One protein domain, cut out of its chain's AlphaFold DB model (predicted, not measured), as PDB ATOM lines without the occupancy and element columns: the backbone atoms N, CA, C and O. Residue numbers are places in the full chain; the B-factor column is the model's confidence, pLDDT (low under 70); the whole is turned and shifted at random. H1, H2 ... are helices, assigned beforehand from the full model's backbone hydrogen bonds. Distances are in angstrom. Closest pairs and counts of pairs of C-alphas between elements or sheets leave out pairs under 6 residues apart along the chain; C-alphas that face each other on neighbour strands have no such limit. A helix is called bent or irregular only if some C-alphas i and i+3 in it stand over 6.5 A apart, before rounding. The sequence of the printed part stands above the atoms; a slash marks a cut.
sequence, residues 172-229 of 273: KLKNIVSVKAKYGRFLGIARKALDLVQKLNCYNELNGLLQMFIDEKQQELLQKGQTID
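This is residues 172 to 229 of the 273 residues of the protein "SWIM-type domain-containing protein" of Rhizophagus irregularis (strain DAOM 181602 / DAOM 197198 / MUCL 43194) (UniProt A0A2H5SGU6). Two long, unbent helices meet near one end and spread apart from there as an open, flat V, a wide helical hairpin. H1 makes the first arm and H2 the second, and the space between the arms, away from the joined end, is empty. The printed part has 58 residues, with two named helices in the order H1, H2 and no named strand; the class is all helix. The whole is only just extended, close to loose, with a radius of gyration of the C-alphas of 15.7 A, and the C-alphas span 47 by 30 by 5 A.

Begin with H1, residues 172 to 200, and go on through a tight link of 2 residues to H2, residues 203 to 229. The two form a helical hairpin and run opposite ways at a shallow tilt of 31 degrees. They only just touch, with 3 pairs of C-alphas within 8 A. Look at residues 193 to 197 of H1 and residues 203 to 206 of H2, with which alone the two helices touch; the closest C-alphas are those of Val 197 and Tyr 203, 5.8 A apart. The centres of the helices are 18.7 A apart. In H1 every O i to N i+4 pair is within hydrogen-bond range; in H2, 22 of 23 are.

Find C-alpha 172 at (32.090, 35.385, 1.036); from there H1 runs 42.1 A to C-alpha 200 at (-1.951, 37.190, -23.691). Past Asn 201 and Cys 202, H2 begins at Tyr 203 and runs 39.8 A to C-alpha 229 at (12.837, 41.895, 20.548).

The two C-alphas farthest apart are those of Lys 199 and Asp 229, at 47.9 A. Residues 172 to 189 of H1 and 207 to 229 of H2 stand free. The printed part has no cut. Its mean pLDDT is 84.7; look for values under 70 at residue 173 and residues 225 to 229.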
ATOM      1  N   LYS A 172      32.718  34.097   1.343       76.25
ATOM      2  CA  LYS A 172      32.090  35.385   1.036       76.25
ATOM      3  C   LYS A 172      31.806  35.552  -0.462       76.25
ATOM      4  O   LYS A 172      30.703  35.951  -0.832       76.25
ATOM      5  N   LEU A 173      32.771  35.238  -1.325       69.31
ATOM      6  CA  LEU A 173      32.615  35.337  -2.779       69.31
ATOM      7  C   LEU A 173      31.661  34.273  -3.333       69.31
ATOM      8  O   LEU A 173      30.850  34.597  -4.199       69.31
ATOM      9  N   LYS A 174      31.666  33.050  -2.787       72.25
ATOM     10  CA  LYS A 174      30.655  32.029  -3.111       72.25
ATOM     11  C   LYS A 174      29.251  32.514  -2.784       72.25
ATOM     12  O   LYS A 174      28.366  32.405  -3.628       72.25
ATOM     13  N   ASN A 175      29.057  33.109  -1.607       76.69
ATOM     14  CA  ASN A 175      27.770  33.677  -1.220       76.69
ATOM     15  C   ASN A 175      27.328  34.772  -2.200       76.69
ATOM     16  O   ASN A 175      26.215  34.696  -2.719       76.69
ATOM     17  N   ILE A 176      28.208  35.718  -2.544       74.69
ATOM     18  CA  ILE A 176      27.914  36.784  -3.519       74.69
ATOM     19  C   ILE A 176      27.534  36.205  -4.889       74.69
ATOM     20  O   ILE A 176      26.511  36.585  -5.462       74.69
ATOM     21  N   VAL A 177      28.325  35.266  -5.412       73.00
ATOM     22  CA  VAL A 177      28.056  34.631  -6.710       73.00
ATOM     23  C   VAL A 177      26.754  33.835  -6.668       73.00
ATOM     24  O   VAL A 177      25.967  33.919  -7.609       73.00
ATOM     25  N   SER A 178      26.459  33.145  -5.564       78.31
ATOM     26  CA  SER A 178      25.200  32.415  -5.391       78.31
ATOM     27  C   SER A 178      23.984  33.350  -5.381       78.31
ATOM     28  O   SER A 178      22.971  33.050  -6.012       78.31
ATOM     29  N   VAL A 179      24.087  34.515  -4.731       80.19
ATOM     30  CA  VAL A 179      23.029  35.536  -4.709       80.19
ATOM     31  C   VAL A 179      22.831  36.112  -6.108       80.19
ATOM     32  O   VAL A 179      21.698  36.184  -6.586       80.19
ATOM     33  N   LYS A 180      23.923  36.434  -6.814       76.56
ATOM     34  CA  LYS A 180      23.880  36.919  -8.199       76.56
ATOM     35  C   LYS A 180      23.259  35.889  -9.146       76.56
ATOM     36  O   LYS A 180      22.437  36.255  -9.983       76.56
ATOM     37  N   ALA A 181      23.599  34.610  -8.997       75.44
ATOM     38  CA  ALA A 181      23.029  33.524  -9.789       75.44
ATOM     39  C   ALA A 181      21.522  33.360  -9.535       75.44
ATOM     40  O   ALA A 181      20.743  33.265 -10.486       75.44
ATOM     41  N   LYS A 182      21.091  33.397  -8.265       80.56
ATOM     42  CA  LYS A 182      19.666  33.370  -7.886       80.56
ATOM     43  C   LYS A 182      18.906  34.549  -8.494       80.56
ATOM     44  O   LYS A 182      17.868  34.341  -9.121       80.56
ATOM     45  N   TYR A 183      19.450  35.762  -8.377       86.44
ATOM     46  CA  TYR A 183      18.862  36.969  -8.961       86.44
ATOM     47  C   TYR A 183      18.764  36.883 -10.490       86.44
ATOM     48  O   TYR A 183      17.706  37.140 -11.059       86.44
ATOM     49  N   GLY A 184      19.838  36.465 -11.166       79.81
ATOM     50  CA  GLY A 184      19.860  36.317 -12.621       79.81
ATOM     51  C   GLY A 184      18.829  35.305 -13.125       79.81
ATOM     52  O   GLY A 184      18.113  35.578 -14.089       79.81
ATOM     53  N   ARG A 185      18.688  34.168 -12.430       85.75
ATOM     54  CA  ARG A 185      17.653  33.170 -12.733       85.75
ATOM     55  C   ARG A 185      16.250  33.755 -12.576       85.75
ATOM     56  O   ARG A 185      15.426  33.575 -13.469       85.75
ATOM     57  N   PHE A 186      15.991  34.466 -11.478       87.38
ATOM     58  CA  PHE A 186      14.707  35.127 -11.245       87.38
ATOM     59  C   PHE A 186      14.388  36.146 -12.344       87.38
ATOM     60  O   PHE A 186      13.312  36.088 -12.931       87.38
ATOM     61  N   LEU A 187      15.337  37.016 -12.696       87.38
ATOM     62  CA  LEU A 187      15.153  38.012 -13.753       87.38
ATOM     63  C   LEU A 187      14.855  37.360 -15.112       87.38
ATOM     64  O   LEU A 187      14.007  37.845 -15.860       87.38
ATOM     65  N   GLY A 188      15.524  36.248 -15.427       84.44
ATOM     66  CA  GLY A 188      15.250  35.473 -16.636       84.44
ATOM     67  C   GLY A 188      13.820  34.926 -16.677       84.44
ATOM     68  O   GLY A 188      13.172  34.987 -17.719       84.44
ATOM     69  N   ILE A 189      13.307  34.433 -15.546       89.31
ATOM     70  CA  ILE A 189      11.915  33.974 -15.423       89.31
ATOM     71  C   ILE A 189      10.948  35.156 -15.534       89.31
ATOM     72  O   ILE A 189       9.994  35.081 -16.302       89.31
ATOM     73  N   ALA A 190      11.214  36.257 -14.829       90.31
ATOM     74  CA  ALA A 190      10.373  37.450 -14.847       90.31
ATOM     75  C   ALA A 190      10.225  38.028 -16.263       90.31
ATOM     76  O   ALA A 190       9.118  38.347 -16.681       90.31
ATOM     77  N   ARG A 191      11.316  38.085 -17.042       90.94
ATOM     78  CA  ARG A 191      11.272  38.500 -18.455       90.94
ATOM     79  C   ARG A 191      10.391  37.580 -19.300       90.94
ATOM     80  O   ARG A 191       9.543  38.072 -20.031       90.94
ATOM     81  N   LYS A 192      10.531  36.258 -19.153       93.12
ATOM     82  CA  LYS A 192       9.673  35.291 -19.861       93.12
ATOM     83  C   LYS A 192       8.198  35.441 -19.481       93.12
ATOM     84  O   LYS A 192       7.338  35.356 -20.349       93.12
ATOM     85  N   ALA A 193       7.910  35.653 -18.197       91.81
ATOM     86  CA  ALA A 193       6.552  35.887 -17.721       91.81
ATOM     87  C   ALA A 193       5.968  37.175 -18.321       91.81
ATOM     88  O   ALA A 193       4.844  37.153 -18.808       91.81
ATOM     89  N   LEU A 194       6.747  38.261 -18.366       89.94
ATOM     90  CA  LEU A 194       6.347  39.518 -19.003       89.94
ATOM     91  C   LEU A 194       6.072  39.349 -20.503       89.94
ATOM     92  O   LEU A 194       5.039  39.814 -20.975       89.94
ATOM     93  N   ASP A 195       6.931  38.629 -21.232       92.50
ATOM     94  CA  ASP A 195       6.716  38.345 -22.657       92.50
ATOM     95  C   ASP A 195       5.403  37.579 -22.901       92.50
ATOM     96  O   ASP A 195       4.691  37.840 -23.871       92.50
ATOM     97  N   LEU A 196       5.070  36.618 -22.029       91.88
ATOM     98  CA  LEU A 196       3.813  35.866 -22.102       91.88
ATOM     99  C   LEU A 196       2.608  36.747 -21.772       91.88
ATOM    100  O   LEU A 196       1.620  36.730 -22.502       91.88
ATOM    101  N   VAL A 197       2.712  37.550 -20.716       94.88
ATOM    102  CA  VAL A 197       1.670  38.492 -20.302       94.88
ATOM    103  C   VAL A 197       1.381  39.518 -21.388       94.88
ATOM    104  O   VAL A 197       0.218  39.807 -21.648       94.88
ATOM    105  N   GLN A 198       2.407  40.026 -22.071       91.88
ATOM    106  CA  GLN A 198       2.228  40.956 -23.180       91.88
ATOM    107  C   GLN A 198       1.482  40.311 -24.354       91.88
ATOM    108  O   GLN A 198       0.626  40.952 -24.957       91.88
ATOM    109  N   LYS A 199       1.776  39.042 -24.664       94.56
ATOM    110  CA  LYS A 199       1.106  38.297 -25.745       94.56
ATOM    111  C   LYS A 199      -0.344  37.944 -25.419       94.56
ATOM    112  O   LYS A 199      -1.172  37.921 -26.322       94.56
ATOM    113  N   LEU A 200      -0.635  37.648 -24.154       94.44
ATOM    114  CA  LEU A 200      -1.951  37.190 -23.691       94.44
ATOM    115  C   LEU A 200      -2.790  38.303 -23.037       94.44
ATOM    116  O   LEU A 200      -3.938  38.072 -22.676       94.44
ATOM    117  N   ASN A 201      -2.230  39.506 -22.896       92.56
ATOM    118  CA  ASN A 201      -2.819  40.680 -22.250       92.56
ATOM    119  C   ASN A 201      -3.311  40.449 -20.799       92.56
ATOM    120  O   ASN A 201      -4.276  41.071 -20.357       92.56
ATOM    121  N   CYS A 202      -2.645  39.578 -20.032       93.56
ATOM    122  CA  CYS A 202      -3.056  39.171 -18.675       93.56
ATOM    123  C   CYS A 202      -2.291  39.885 -17.536       93.56
ATOM    124  O   CYS A 202      -1.922  39.285 -16.526       93.56
ATOM    125  N   TYR A 203      -2.048  41.195 -17.666       92.50
ATOM    126  CA  TYR A 203      -1.218  41.967 -16.719       92.50
ATOM    127  C   TYR A 203      -1.701  41.918 -15.264       92.50
ATOM    128  O   TYR A 203      -0.886  41.876 -14.342       92.50
ATOM    129  N   ASN A 204      -3.016  41.902 -15.053       92.81
ATOM    130  CA  ASN A 204      -3.605  41.895 -13.714       92.81
ATOM    131  C   ASN A 204      -3.294  40.601 -12.946       92.81
ATOM    132  O   ASN A 204      -3.077  40.657 -11.739       92.81
ATOM    133  N   GLU A 205      -3.217  39.460 -13.636       93.12
ATOM    134  CA  GLU A 205      -2.899  38.165 -13.024       93.12
ATOM    135  C   GLU A 205      -1.454  38.139 -12.518       93.12
ATOM    136  O   GLU A 205      -1.204  37.813 -11.357       93.12
ATOM    137  N   LEU A 206      -0.497  38.562 -13.355       92.94
ATOM    138  CA  LEU A 206       0.910  38.628 -12.955       92.94
ATOM    139  C   LEU A 206       1.132  39.646 -11.831       92.94
ATOM    140  O   LEU A 206       1.856  39.352 -10.880       92.94
ATOM    141  N   ASN A 207       0.491  40.816 -11.902       92.06
ATOM    142  CA  ASN A 207       0.565  41.811 -10.832       92.06
ATOM    143  C   ASN A 207      -0.011  41.275  -9.517       92.06
ATOM    144  O   ASN A 207       0.600  41.479  -8.471       92.06
ATOM    145  N   GLY A 208      -1.140  40.560  -9.562       94.38
ATOM    146  CA  GLY A 208      -1.737  39.931  -8.384       94.38
ATOM    147  C   GLY A 208      -0.801  38.913  -7.731       94.38
ATOM    148  O   GLY A 208      -0.576  38.980  -6.525       94.38
ATOM    149  N   LEU A 209      -0.181  38.035  -8.527       94.06
ATOM    150  CA  LEU A 209       0.790  37.049  -8.038       94.06
ATOM    151  C   LEU A 209       2.022  37.705  -7.401       94.06
ATOM    152  O   LEU A 209       2.471  37.280  -6.336       94.06
ATOM    153  N   LEU A 210       2.572  38.741  -8.042       93.69
ATOM    154  CA  LEU A 210       3.729  39.466  -7.517       93.69
ATOM    155  C   LEU A 210       3.384  40.218  -6.229       93.69
ATOM    156  O   LEU A 210       4.173  40.189  -5.288       93.69
ATOM    157  N   GLN A 211       2.214  40.858  -6.169       94.50
ATOM    158  CA  GLN A 211       1.781  41.594  -4.986       94.50
ATOM    159  C   GLN A 211       1.507  40.652  -3.810       94.50
ATOM    160  O   GLN A 211       2.018  40.904  -2.726       94.50
ATOM    161  N   MET A 212       0.817  39.527  -4.038       95.31
ATOM    162  CA  MET A 212       0.635  38.489  -3.016       95.31
ATOM    163  C   MET A 212       1.974  38.028  -2.441       95.31
ATOM    164  O   MET A 212       2.152  38.008  -1.227       95.31
ATOM    165  N   PHE A 213       2.944  37.719  -3.304       93.88
ATOM    166  CA  PHE A 213       4.269  37.296  -2.856       93.88
ATOM    167  C   PHE A 213       4.989  38.383  -2.041       93.88
ATOM    168  O   PHE A 213       5.643  38.077  -1.041       93.88
ATOM    169  N   ILE A 214       4.890  39.652  -2.456       92.31
ATOM    170  CA  ILE A 214       5.468  40.786  -1.721       92.31
ATOM    171  C   ILE A 214       4.829  40.899  -0.337       92.31
ATOM    172  O   ILE A 214       5.558  40.977   0.653       92.31
ATOM    173  N   ASP A 215       3.501  40.868  -0.267       94.19
ATOM    174  CA  ASP A 215       2.748  41.030   0.975       94.19
ATOM    175  C   ASP A 215       3.062  39.883   1.952       94.19
ATOM    176  O   ASP A 215       3.396  40.129   3.114       94.19
ATOM    177  N   GLU A 216       3.072  38.634   1.471       95.50
ATOM    178  CA  GLU A 216       3.456  37.450   2.252       95.50
ATOM    179  C   GLU A 216       4.877  37.573   2.827       95.50
ATOM    180  O   GLU A 216       5.106  37.322   4.015       95.50
ATOM    181  N   LYS A 217       5.859  37.986   2.012       92.06
ATOM    182  CA  LYS A 217       7.262  38.086   2.457       92.06
ATOM    183  C   LYS A 217       7.520  39.282   3.366       92.06
ATOM    184  O   LYS A 217       8.368  39.187   4.254       92.06
ATOM    185  N   GLN A 218       6.788  40.380   3.196       92.00
ATOM    186  CA  GLN A 218       6.822  41.502   4.134       92.00
ATOM    187  C   GLN A 218       6.273  41.098   5.506       92.00
ATOM    188  O   GLN A 218       6.892  41.420   6.521       92.00
ATOM    189  N   GLN A 219       5.173  40.339   5.553       91.69
ATOM    190  CA  GLN A 219       4.636  39.809   6.810       91.69
ATOM    191  C   GLN A 219       5.614  38.849   7.501       91.69
ATOM    192  O   GLN A 219       5.829  38.965   8.708       91.69
ATOM    193  N   GLU A 220       6.262  37.954   6.751       90.94
ATOM    194  CA  GLU A 220       7.270  37.031   7.293       90.94
ATOM    195  C   GLU A 220       8.463  37.779   7.926       90.94
ATOM    196  O   GLU A 220       8.960  37.392   8.986       90.94
ATOM    197  N   LEU A 221       8.911  38.880   7.309       87.94
ATOM    198  CA  LEU A 221       9.981  39.727   7.850       87.94
ATOM    199  C   LEU A 221       9.562  40.450   9.137       87.94
ATOM    200  O   LEU A 221      10.353  40.516  10.078       87.94
ATOM    201  N   LEU A 222       8.327  40.957   9.205       85.25
ATOM    202  CA  LEU A 222       7.793  41.617  10.403       85.25
ATOM    203  C   LEU A 222       7.691  40.649  11.591       85.25
ATOM    204  O   LEU A 222       8.041  41.012  12.713       85.25
ATOM    205  N   GLN A 223       7.273  39.405  11.345       81.50
ATOM    206  CA  GLN A 223       7.200  38.370  12.381       81.50
ATOM    207  C   GLN A 223       8.588  37.983  12.911       81.50
ATOM    208  O   GLN A 223       8.753  37.817  14.118       81.50
ATOM    209  N   LYS A 224       9.601  37.907  12.036       75.75
ATOM    210  CA  LYS A 224      10.997  37.641  12.430       75.75
ATOM    211  C   LYS A 224      11.631  38.779  13.240       75.75
ATOM    212  O   LYS A 224      12.465  38.506  14.099       75.75
ATOM    213  N   GLY A 225      11.239  40.034  13.007       60.84
ATOM    214  CA  GLY A 225      11.678  41.170  13.831       60.84
ATOM    215  C   GLY A 225      11.124  41.110  15.259       60.84
ATOM    216  O   GLY A 225      11.873  41.242  16.221       60.84
ATOM    217  N   GLN A 226       9.835  40.787  15.409       57.97
ATOM    218  CA  GLN A 226       9.170  40.697  16.718       57.97
ATOM    219  C   GLN A 226       9.674  39.548  17.610       57.97
ATOM    220  O   GLN A 226       9.499  39.597  18.827       57.97
ATOM    221  N   THR A 227      10.278  38.500  17.040       51.59
ATOM    222  CA  THR A 227      10.901  37.418  17.822       51.59
ATOM    223  C   THR A 227      12.253  37.811  18.418       51.59
ATOM    224  O   THR A 227      12.577  37.339  19.500       51.59
ATOM    225  N   ILE A 228      13.003  38.712  17.772       51.75
ATOM    226  CA  ILE A 228      14.322  39.164  18.250       51.75
ATOM    227  C   ILE A 228      14.162  40.124  19.445       51.75
ATOM    228  O   ILE A 228      14.904  40.032  20.422       51.75
ATOM    229  N   ASP A 229      13.127  40.968  19.439       46.91
ATOM    230  CA  ASP A 229      12.837  41.895  20.548       46.91
ATOM    231  C   ASP A 229      12.331  41.185  21.823       46.91
ATOM    232  O   ASP A 229      12.454  41.705  22.936       46.91
TER     233      ASP A 229